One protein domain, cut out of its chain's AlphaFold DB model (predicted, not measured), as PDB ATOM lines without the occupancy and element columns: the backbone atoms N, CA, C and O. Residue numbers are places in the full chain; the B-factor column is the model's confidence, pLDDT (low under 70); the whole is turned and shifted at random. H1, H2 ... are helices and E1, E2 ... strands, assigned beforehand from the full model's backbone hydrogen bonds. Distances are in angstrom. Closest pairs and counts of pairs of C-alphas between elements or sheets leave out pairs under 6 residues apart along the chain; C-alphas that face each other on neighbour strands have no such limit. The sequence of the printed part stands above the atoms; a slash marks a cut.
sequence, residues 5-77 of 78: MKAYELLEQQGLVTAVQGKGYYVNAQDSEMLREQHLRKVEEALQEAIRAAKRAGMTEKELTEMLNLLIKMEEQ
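AT A GLANCE: This is residues 5 to 77 of the 78 residues of the protein "Transcriptional regulator GntR family" of Roseburia sp. CAG:309 (UniProt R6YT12). One long helix, H2, makes most of the length, with a small, loose head of the short helix H1 and two short strands, E1 and E2, before its first end. Past the other end of H2, residues 57 to 60 make a turn and H3 folds back at an angle, H2 and H3 making a V joined at one corner. The printed part has 73 residues with three named helices and two named strands, in the order H1, E1, E2, H2, H3, and the class is mostly helix. The two strands form a small sheet in the order E1, E2, where they meet only at a point. The whole is extended, with a radius of gyration of the C-alphas of 20.7 A, and spans 60 by 27 by 15 A.

HOW THE PARTS SIT: The printed part begins with H1, residues 5 to 13, and a tight link of 4 residues joins it to E1, residues 18 to 20. The closest C-alphas of H1 and E1 are those of Glu 12 and Thr 18, 6.5 A apart. After a tight link of 3 residues comes E2, residues 24 to 26. E1 and E2 meet only at a point, where the C-alphas of Ala 19 and Tyr 25 face each other at 5.3 A. H1 and E2 are apart. A tight link of 2 residues joins E2 to H2, residues 29 to 56, which is apart from H1 and from E1. A tight link of 4 residues then joins H2 to H3, residues 61 to 75. H2 and H3 are close but not clearly touching, with 2 pairs of C-alphas within 8 A, the closest being those of Ala 54 and Leu 64 at 6.7 A. Their lines stand at a steep tilt of 51 degrees, and they run opposite ways. H3 is apart from H1, E1 and E2. In H1, H2 and H3 every O i to N i+4 pair is within hydrogen-bond range.

IN THESE COORDINATES: H1 has 9 residues and begins at C-alpha 5, at (24.820, -41.764, -31.052); it is 13.0 A long from first to last C-alpha. E1 and E2 have 3 residues each. H2, 28 residues, is 41.2 A long, from C-alpha 29 at (20.867, -18.205, -34.350) to C-alpha 56 at (55.627, 3.517, -38.357). H3, 15 residues, is 21.5 A long and ends at C-alpha 75, at (37.354, -5.003, -54.438).

THE WHOLE: The two C-alphas farthest apart are those of Gly 22 and Gly 58, 62.3 A. Residues 32 to 46, within H2, stand free, as do residues 69 to 77, of which 69 to 75 belong to H3. The printed part has no cut and no long link. The mean pLDDT of the printed part is 74.1, and residues 5 to 33 and residue 77 are under 70.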
ATOM      1  N   MET A   5      25.359 -42.629 -32.122       57.78
ATOM      2  CA  MET A   5      24.820 -41.764 -31.052       57.78
ATOM      3  C   MET A   5      25.865 -40.818 -30.434       57.78
ATOM      4  O   MET A   5      25.567 -39.652 -30.205       57.78
ATOM      5  N   LYS A   6      27.117 -41.269 -30.272       54.78
ATOM      6  CA  LYS A   6      28.208 -40.429 -29.741       54.78
ATOM      7  C   LYS A   6      28.611 -39.268 -30.656       54.78
ATOM      8  O   LYS A   6      29.221 -38.325 -30.176       54.78
ATOM      9  N   ALA A   7      28.301 -39.329 -31.954       54.91
ATOM     10  CA  ALA A   7      28.614 -38.239 -32.876       54.91
ATOM     11  C   ALA A   7      27.699 -37.024 -32.650       54.91
ATOM     12  O   ALA A   7      28.162 -35.893 -32.742       54.91
ATOM     13  N   TYR A   8      26.430 -37.247 -32.290       51.00
ATOM     14  CA  TYR A   8      25.474 -36.168 -32.035       51.00
ATOM     15  C   TYR A   8      25.698 -35.493 -30.676       51.00
ATOM     16  O   TYR A   8      25.650 -34.272 -30.606       51.00
ATOM     17  N   GLU A   9      26.034 -36.254 -29.628       55.09
ATOM     18  CA  GLU A   9      26.370 -35.690 -28.307       55.09
ATOM     19  C   GLU A   9      27.650 -34.836 -28.347       55.09
ATOM     20  O   GLU A   9      27.747 -33.823 -27.658       55.09
ATOM     21  N   LEU A  10      28.619 -35.202 -29.195       53.97
ATOM     22  CA  LEU A  10      29.826 -34.397 -29.400       53.97
ATOM     23  C   LEU A  10      29.521 -33.083 -30.139       53.97
ATOM     24  O   LEU A  10      30.138 -32.063 -29.847       53.97
ATOM     25  N   LEU A  11      28.568 -33.107 -31.077       54.91
ATOM     26  CA  LEU A  11      28.110 -31.922 -31.809       54.91
ATOM     27  C   LEU A  11      27.273 -30.989 -30.917       54.91
ATOM     28  O   LEU A  11      27.420 -29.774 -31.019       54.91
ATOM     29  N   GLU A  12      26.470 -31.535 -29.998       48.06
ATOM     30  CA  GLU A  12      25.775 -30.760 -28.955       48.06
ATOM     31  C   GLU A  12      26.765 -30.095 -27.987       48.06
ATOM     32  O   GLU A  12      26.641 -28.907 -27.695       48.06
ATOM     33  N   GLN A  13      27.802 -30.815 -27.541       51.03
ATOM     34  CA  GLN A  13      28.837 -30.252 -26.661       51.03
ATOM     35  C   GLN A  13      29.711 -29.182 -27.335       51.03
ATOM     36  O   GLN A  13      30.319 -28.367 -26.641       51.03
ATOM     37  N   GLN A  14      29.769 -29.165 -28.668       51.50
ATOM     38  CA  GLN A  14      30.446 -28.133 -29.461       51.50
ATOM     39  C   GLN A  14      29.527 -26.959 -29.839       51.50
ATOM     40  O   GLN A  14      29.989 -26.023 -30.485       51.50
ATOM     41  N   GLY A  15      28.251 -26.987 -29.427       50.69
ATOM     42  CA  GLY A  15      27.276 -25.924 -29.691       50.69
ATOM     43  C   GLY A  15      26.638 -25.954 -31.085       50.69
ATOM     44  O   GLY A  15      25.873 -25.055 -31.407       50.69
ATOM     45  N   LEU A  16      26.900 -26.990 -31.891       48.56
ATOM     46  CA  LEU A  16      26.538 -27.048 -33.315       48.56
ATOM     47  C   LEU A  16      25.066 -27.422 -33.589       48.56
ATOM     48  O   LEU A  16      24.613 -27.353 -34.732       48.56
ATOM     49  N   VAL A  17      24.319 -27.888 -32.583       46.22
ATOM     50  CA  VAL A  17      22.906 -28.292 -32.710       46.22
ATOM     51  C   VAL A  17      22.207 -28.237 -31.351       46.22
ATOM     52  O   VAL A  17      22.772 -28.696 -30.366       46.22
ATOM     53  N   THR A  18      20.957 -27.758 -31.306       48.19
ATOM     54  CA  THR A  18      20.051 -27.948 -30.155       48.19
ATOM     55  C   THR A  18      18.930 -28.905 -30.544       48.19
ATOM     56  O   THR A  18      18.209 -28.665 -31.520       48.19
ATOM     57  N   ALA A  19      18.741 -29.983 -29.779       42.72
ATOM     58  CA  ALA A  19      17.593 -30.867 -29.942       42.72
ATOM     59  C   ALA A  19      16.333 -30.259 -29.293       42.72
ATOM     60  O   ALA A  19      16.246 -30.128 -28.072       42.72
ATOM     61  N   VAL A  20      15.315 -29.924 -30.096       47.41
ATOM     62  CA  VAL A  20      13.979 -29.577 -29.581       47.41
ATOM     63  C   VAL A  20      13.064 -30.791 -29.724       47.41
ATOM     64  O   VAL A  20      12.789 -31.267 -30.831       47.41
ATOM     65  N   GLN A  21      12.580 -31.306 -28.589       35.44
ATOM     66  CA  GLN A  21      11.738 -32.499 -28.538       35.44
ATOM     67  C   GLN A  21      10.464 -32.300 -29.381       35.44
ATOM     68  O   GLN A  21       9.637 -31.436 -29.100       35.44
ATOM     69  N   GLY A  22      10.324 -33.107 -30.438       46.50
ATOM     70  CA  GLY A  22       9.152 -33.123 -31.318       46.50
ATOM     71  C   GLY A  22       9.254 -32.326 -32.625       46.50
ATOM     72  O   GLY A  22       8.273 -32.323 -33.364       46.50
ATOM     73  N   LYS A  23      10.388 -31.671 -32.950       48.28
ATOM     74  CA  LYS A  23      10.524 -30.887 -34.206       48.28
ATOM     75  C   LYS A  23      11.826 -31.079 -35.010       48.28
ATOM     76  O   LYS A  23      11.946 -30.490 -36.080       48.28
ATOM     77  N   GLY A  24      12.756 -31.929 -34.566       47.84
ATOM     78  CA  GLY A  24      14.040 -32.169 -35.252       47.84
ATOM     79  C   GLY A  24      15.155 -31.197 -34.832       47.84
ATOM     80  O   GLY A  24      15.001 -30.459 -33.861       47.84
ATOM     81  N   TYR A  25      16.293 -31.230 -35.536       44.62
ATOM     82  CA  TYR A  25      17.485 -30.414 -35.255       44.62
ATOM     83  C   TYR A  25      17.379 -29.033 -35.924       44.62
ATOM     84  O   TYR A  25      17.163 -28.954 -37.133       44.62
ATOM     85  N   TYR A  26      17.554 -27.955 -35.153       48.69
ATOM     86  CA  TYR A  26      17.581 -26.571 -35.647       48.69
ATOM     87  C   TYR A  26      18.999 -25.987 -35.517       48.69
ATOM     88  O   TYR A  26      19.652 -26.184 -34.493       48.69
ATOM     89  N   VAL A  27      19.463 -25.267 -36.546       48.91
ATOM     90  CA  VAL A  27      20.702 -24.465 -36.517       48.91
ATOM     91  C   VAL A  27      20.449 -23.240 -35.633       48.91
ATOM     92  O   VAL A  27      19.495 -22.498 -35.882       48.91
ATOM     93  N   ASN A  28      21.240 -23.045 -34.573       52.28
ATOM     94  CA  ASN A  28      21.010 -21.969 -33.609       52.28
ATOM     95  C   ASN A  28      21.386 -20.608 -34.209       52.28
ATOM     96  O   ASN A  28      22.474 -20.429 -34.744       52.28
ATOM     97  N   ALA A  29      20.536 -19.597 -34.023       50.41
ATOM     98  CA  ALA A  29      20.867 -18.205 -34.350       50.41
ATOM     99  C   ALA A  29      22.139 -17.702 -33.621       50.41
ATOM    100  O   ALA A  29      22.842 -16.835 -34.144       50.41
ATOM    101  N   GLN A  30      22.490 -18.314 -32.479       51.22
ATOM    102  CA  GLN A  30      23.765 -18.107 -31.781       51.22
ATOM    103  C   GLN A  30      24.989 -18.390 -32.663       51.22
ATOM    104  O   GLN A  30      25.965 -17.654 -32.556       51.22
ATOM    105  N   ASP A  31      24.939 -19.363 -33.580       55.09
ATOM    106  CA  ASP A  31      26.063 -19.649 -34.482       55.09
ATOM    107  C   ASP A  31      26.291 -18.503 -35.469       55.09
ATOM    108  O   ASP A  31      27.425 -18.093 -35.697       55.09
ATOM    109  N   SER A  32      25.223 -17.918 -36.023       61.47
ATOM    110  CA  SER A  32      25.363 -16.769 -36.928       61.47
ATOM    111  C   SER A  32      25.902 -15.519 -36.229       61.47
ATOM    112  O   SER A  32      26.708 -14.791 -36.812       61.47
ATOM    113  N   GLU A  33      25.509 -15.288 -34.974       66.56
ATOM    114  CA  GLU A  33      26.016 -14.167 -34.178       66.56
ATOM    115  C   GLU A  33      27.467 -14.395 -33.746       66.56
ATOM    116  O   GLU A  33      28.291 -13.493 -33.887       66.56
ATOM    117  N   MET A  34      27.820 -15.609 -33.314       70.56
ATOM    118  CA  MET A  34      29.196 -15.968 -32.958       70.56
ATOM    119  C   MET A  34      30.140 -15.944 -34.165       70.56
ATOM    120  O   MET A  34      31.268 -15.465 -34.047       70.56
ATOM    121  N   LEU A  35      29.698 -16.413 -35.335       73.38
ATOM    122  CA  LEU A  35      30.480 -16.323 -36.571       73.38
ATOM    123  C   LEU A  35      30.704 -14.864 -36.970       73.38
ATOM    124  O   LEU A  35      31.832 -14.470 -37.275       73.38
ATOM    125  N   ARG A  36      29.656 -14.034 -36.913       76.31
ATOM    126  CA  ARG A  36      29.769 -12.593 -37.171       76.31
ATOM    127  C   ARG A  36      30.754 -11.927 -36.208       76.31
ATOM    128  O   ARG A  36      31.623 -11.188 -36.659       76.31
ATOM    129  N   GLU A  37      30.659 -12.222 -34.917       77.75
ATOM    130  CA  GLU A  37      31.573 -11.736 -33.874       77.75
ATOM    131  C   GLU A  37      33.033 -12.133 -34.166       77.75
ATOM    132  O   GLU A  37      33.937 -11.303 -34.085       77.75
ATOM    133  N   GLN A  38      33.282 -13.383 -34.574       78.38
ATOM    134  CA  GLN A  38      34.623 -13.840 -34.957       78.38
ATOM    135  C   GLN A  38      35.169 -13.098 -36.180       78.38
ATOM    136  O   GLN A  38      36.351 -12.746 -36.205       78.38
ATOM    137  N   HIS A  39      34.335 -12.851 -37.192       80.00
ATOM    138  CA  HIS A  39      34.735 -12.057 -38.351       80.00
ATOM    139  C   HIS A  39      35.054 -10.611 -37.959       80.00
ATOM    140  O   HIS A  39      36.084 -10.092 -38.382       80.00
ATOM    141  N   LEU A  40      34.235  -9.991 -37.105       79.50
ATOM    142  CA  LEU A  40      34.476  -8.633 -36.616       79.50
ATOM    143  C   LEU A  40      35.796  -8.522 -35.845       79.50
ATOM    144  O   LEU A  40      36.563  -7.599 -36.107       79.50
ATOM    145  N   ARG A  41      36.109  -9.486 -34.971       82.94
ATOM    146  CA  ARG A  41      37.395  -9.512 -34.246       82.94
ATOM    147  C   ARG A  41      38.592  -9.593 -35.185       82.94
ATOM    148  O   ARG A  41      39.548  -8.847 -35.016       82.94
ATOM    149  N   LYS A  42      38.522 -10.446 -36.212       86.38
ATOM    150  CA  LYS A  42      39.590 -10.547 -37.222       86.38
ATOM    151  C   LYS A  42      39.780  -9.238 -37.987       86.38
ATOM    152  O   LYS A  42      40.913  -8.834 -38.233       86.38
ATOM    153  N   VAL A  43      38.681  -8.575 -38.357       87.31
ATOM    154  CA  VAL A  43      38.729  -7.260 -39.013       87.31
ATOM    155  C   VAL A  43      39.363  -6.224 -38.085       87.31
ATOM    156  O   VAL A  43      40.239  -5.480 -38.517       87.31
ATOM    157  N   GLU A  44      38.974  -6.196 -36.810       86.19
ATOM    158  CA  GLU A  44      39.548  -5.281 -35.823       86.19
ATOM    159  C   GLU A  44      41.058  -5.496 -35.654       86.19
ATOM    160  O   GLU A  44      41.823  -4.533 -35.721       86.19
ATOM    161  N   GLU A  45      41.506  -6.742 -35.492       92.00
ATOM    162  CA  GLU A  45      42.927  -7.088 -35.372       92.00
ATOM    163  C   GLU A  45      43.731  -6.621 -36.594       92.00
ATOM    164  O   GLU A  45      44.764  -5.959 -36.442       92.00
ATOM    165  N   ALA A  46      43.226  -6.884 -37.804       92.31
ATOM    166  CA  ALA A  46      43.868  -6.464 -39.047       92.31
ATOM    167  C   ALA A  46      43.945  -4.933 -39.172       92.31
ATOM    168  O   ALA A  46      44.991  -4.383 -39.531       92.31
ATOM    169  N   LEU A  47      42.869  -4.219 -38.824       92.94
ATOM    170  CA  LEU A  47      42.852  -2.755 -38.834       92.94
ATOM    171  C   LEU A  47      43.809  -2.169 -37.791       92.94
ATOM    172  O   LEU A  47      44.516  -1.202 -38.077       92.94
ATOM    173  N   GLN A  48      43.894  -2.759 -36.596       92.94
ATOM    174  CA  GLN A  48      44.863  -2.337 -35.584       92.94
ATOM    175  C   GLN A  48      46.305  -2.522 -36.068       92.94
ATOM    176  O   GLN A  48      47.149  -1.648 -35.835       92.94
ATOM    177  N   GLU A  49      46.604  -3.631 -36.741       95.44
ATOM    178  CA  GLU A  49      47.920  -3.862 -37.334       95.44
ATOM    179  C   GLU A  49      48.229  -2.844 -38.439       95.44
ATOM    180  O   GLU A  49      49.306  -2.233 -38.419       95.44
ATOM    181  N   ALA A  50      47.266  -2.574 -39.324       94.12
ATOM    182  CA  ALA A  50      47.380  -1.558 -40.366       94.12
ATOM    183  C   ALA A  50      47.650  -0.164 -39.774       94.12
ATOM    184  O   ALA A  50      48.575   0.521 -40.212       94.12
ATOM    185  N   ILE A  51      46.936   0.230 -38.713       94.19
ATOM    186  CA  ILE A  51      47.166   1.501 -38.002       94.19
ATOM    187  C   ILE A  51      48.587   1.558 -37.426       94.19
ATOM    188  O   ILE A  51      49.261   2.587 -37.526       94.19
ATOM    189  N   ARG A  52      49.079   0.470 -36.816       96.31
ATOM    190  CA  ARG A  52      50.451   0.424 -36.275       96.31
ATOM    191  C   ARG A  52      51.496   0.535 -37.385       96.31
ATOM    192  O   ARG A  52      52.501   1.219 -37.191       96.31
ATOM    193  N   ALA A  53      51.277  -0.120 -38.523       95.50
ATOM    194  CA  ALA A  53      52.157  -0.031 -39.686       95.50
ATOM    195  C   ALA A  53      52.163   1.383 -40.284       95.50
ATOM    196  O   ALA A  53      53.237   1.948 -40.478       95.50
ATOM    197  N   ALA A  54      50.986   1.986 -40.461       95.25
ATOM    198  CA  ALA A  54      50.818   3.351 -40.953       95.25
ATOM    199  C   ALA A  54      51.543   4.373 -40.063       95.25
ATOM    200  O   ALA A  54      52.309   5.197 -40.559       95.25
ATOM    201  N   LYS A  55      51.410   4.250 -38.733       94.31
ATOM    202  CA  LYS A  55      52.149   5.089 -37.773       94.31
ATOM    203  C   LYS A  55      53.665   4.961 -37.928       94.31
ATOM    204  O   LYS A  55      54.362   5.969 -37.889       94.31
ATOM    205  N   ARG A  56      54.186   3.740 -38.115       95.94
ATOM    206  CA  ARG A  56      55.627   3.517 -38.357       95.94
ATOM    207  C   ARG A  56      56.092   4.085 -39.698       95.94
ATOM    208  O   ARG A  56      57.223   4.543 -39.788       95.94
ATOM    209  N   ALA A  57      55.227   4.065 -40.707       94.69
ATOM    210  CA  ALA A  57      55.483   4.650 -42.019       94.69
ATOM    211  C   ALA A  57      55.355   6.186 -42.038       94.69
ATOM    212  O   ALA A  57      55.614   6.798 -43.070       94.69
ATOM    213  N   GLY A  58      54.966   6.816 -40.922       94.75
ATOM    214  CA  GLY A  58      54.741   8.260 -40.856       94.75
ATOM    215  C   GLY A  58      53.484   8.720 -41.599       94.75
ATOM    216  O   GLY A  58      53.364   9.906 -41.889       94.75
ATOM    217  N   MET A  59      52.561   7.804 -41.902       95.44
ATOM    218  CA  MET A  59      51.307   8.132 -42.573       95.44
ATOM    219  C   MET A  59      50.379   8.901 -41.637       95.44
ATOM    220  O   MET A  59      50.219   8.569 -40.457       95.44
ATOM    221  N   THR A  60      49.718   9.903 -42.195       94.06
ATOM    222  CA  THR A  60      48.628  10.612 -41.533       94.06
ATOM    223  C   THR A  60      47.362   9.751 -41.494       94.06
ATOM    224  O   THR A  60      47.161   8.845 -42.304       94.06
ATOM    225  N   GLU A  61      46.460  10.057 -40.561       90.88
ATOM    226  CA  GLU A  61      45.143   9.408 -40.478       90.88
ATOM    227  C   GLU A  61      44.349   9.542 -41.787       90.88
ATOM    228  O   GLU A  61      43.674   8.604 -42.218       90.88
ATOM    229  N   LYS A  62      44.481  10.697 -42.448       94.00
ATOM    230  CA  LYS A  62      43.825  10.983 -43.720       94.00
ATOM    231  C   LYS A  62      44.322  10.052 -44.825       94.00
ATOM    232  O   LYS A  62      43.500   9.430 -45.487       94.00
ATOM    233  N   GLU A  63      45.636   9.905 -44.979       93.94
ATOM    234  CA  GLU A  63      46.231   9.015 -45.989       93.94
ATOM    235  C   GLU A  63      45.845   7.551 -45.757       93.94
ATOM    236  O   GLU A  63      45.512   6.841 -46.704       93.94
ATOM    237  N   LEU A  64      45.828   7.098 -44.498       95.19
ATOM    238  CA  LEU A  64      45.391   5.741 -44.160       95.19
ATOM    239  C   LEU A  64      43.917   5.511 -44.527       95.19
ATOM    240  O   LEU A  64      43.572   4.481 -45.103       95.19
ATOM    241  N   THR A  65      43.053   6.479 -44.219       94.56
ATOM    242  CA  THR A  65      41.616   6.398 -44.519       94.56
ATOM    243  C   THR A  65      41.353   6.444 -46.025       94.56
ATOM    244  O   THR A  65      40.522   5.697 -46.537       94.56
ATOM    245  N   GLU A  66      42.071   7.293 -46.763       96.25
ATOM    246  CA  GLU A  66      41.997   7.355 -48.228       96.25
ATOM    247  C   GLU A  66      42.450   6.041 -48.870       96.25
ATOM    248  O   GLU A  66      41.771   5.541 -49.768       96.25
ATOM    249  N   MET A  67      43.536   5.446 -48.369       95.00
ATOM    250  CA  MET A  67      44.027   4.150 -48.836       95.00
ATOM    251  C   MET A  67      43.006   3.032 -48.593       95.00
ATOM    252  O   MET A  67      42.722   2.265 -49.510       95.00
ATOM    253  N   LEU A  68      42.405   2.966 -47.400       94.62
ATOM    254  CA  LEU A  68      41.353   1.991 -47.095       94.62
ATOM    255  C   LEU A  68      40.154   2.140 -48.044       94.62
ATOM    256  O   LEU A  68      39.699   1.160 -48.626       94.62
ATOM    257  N   ASN A  69      39.678   3.371 -48.247       94.94
ATOM    258  CA  ASN A  69      38.565   3.646 -49.157       94.94
ATOM    259  C   ASN A  69      38.886   3.272 -50.610       94.94
ATOM    260  O   ASN A  69      37.994   2.856 -51.347       94.94
ATOM    261  N   LEU A  70      40.137   3.452 -51.042       94.88
ATOM    262  CA  LEU A  70      40.579   3.068 -52.379       94.88
ATOM    263  C   LEU A  70      40.589   1.544 -52.546       94.88
ATOM    264  O   LEU A  70      40.068   1.060 -53.545       94.88
ATOM    265  N   LEU A  71      41.101   0.802 -51.561       93.69
ATOM    266  CA  LEU A  71      41.107  -0.666 -51.582       93.69
ATOM    267  C   LEU A  71      39.687  -1.247 -51.628       93.69
ATOM    268  O   LEU A  71      39.422  -2.112 -52.456       93.69
ATOM    269  N   ILE A  72      38.759  -0.712 -50.825       93.44
ATOM    270  CA  ILE A  72      37.346  -1.135 -50.833       93.44
ATOM    271  C   ILE A  72      36.726  -0.943 -52.223       93.44
ATOM    272  O   ILE A  72      36.099  -1.850 -52.759       93.44
ATOM    273  N   LYS A  73      36.942   0.223 -52.844       93.44
ATOM    274  CA  LYS A  73      36.425   0.499 -54.194       93.44
ATOM    275  C   LYS A  73      37.007  -0.427 -55.256       93.44
ATOM    276  O   LYS A  73      36.345  -0.656 -56.259       93.44
ATOM    277  N   MET A  74      38.244  -0.892 -55.079       91.44
ATOM    278  CA  MET A  74      38.878  -1.824 -56.010       91.44
ATOM    279  C   MET A  74      38.298  -3.234 -55.875       91.44
ATOM    280  O   MET A  74      38.045  -3.850 -56.902       91.44
ATOM    281  N   GLU A  75      38.025  -3.708 -54.655       87.81
ATOM    282  CA  GLU A  75      37.354  -5.003 -54.438       87.81
ATOM    283  C   GLU A  75      35.903  -5.009 -54.946       87.81
ATOM    284  O   GLU A  75      35.436  -6.025 -55.442       87.81
ATOM    285  N   GLU A  76      35.185  -3.880 -54.888       77.31
ATOM    286  CA  GLU A  76      33.823  -3.769 -55.446       77.31
ATOM    287  C   GLU A  76      33.772  -3.816 -56.987       77.31
ATOM    288  O   GLU A  76      32.685  -3.901 -57.565       77.31
ATOM    289  N   GLN A  77      34.919  -3.697 -57.664       62.41
ATOM    290  CA  GLN A  77      35.021  -3.720 -59.130       62.41
ATOM    291  C   GLN A  77      35.395  -5.107 -59.691       62.41
ATOM    292  O   GLN A  77      35.442  -5.248 -60.917       62.41
TER     293      GLN A  77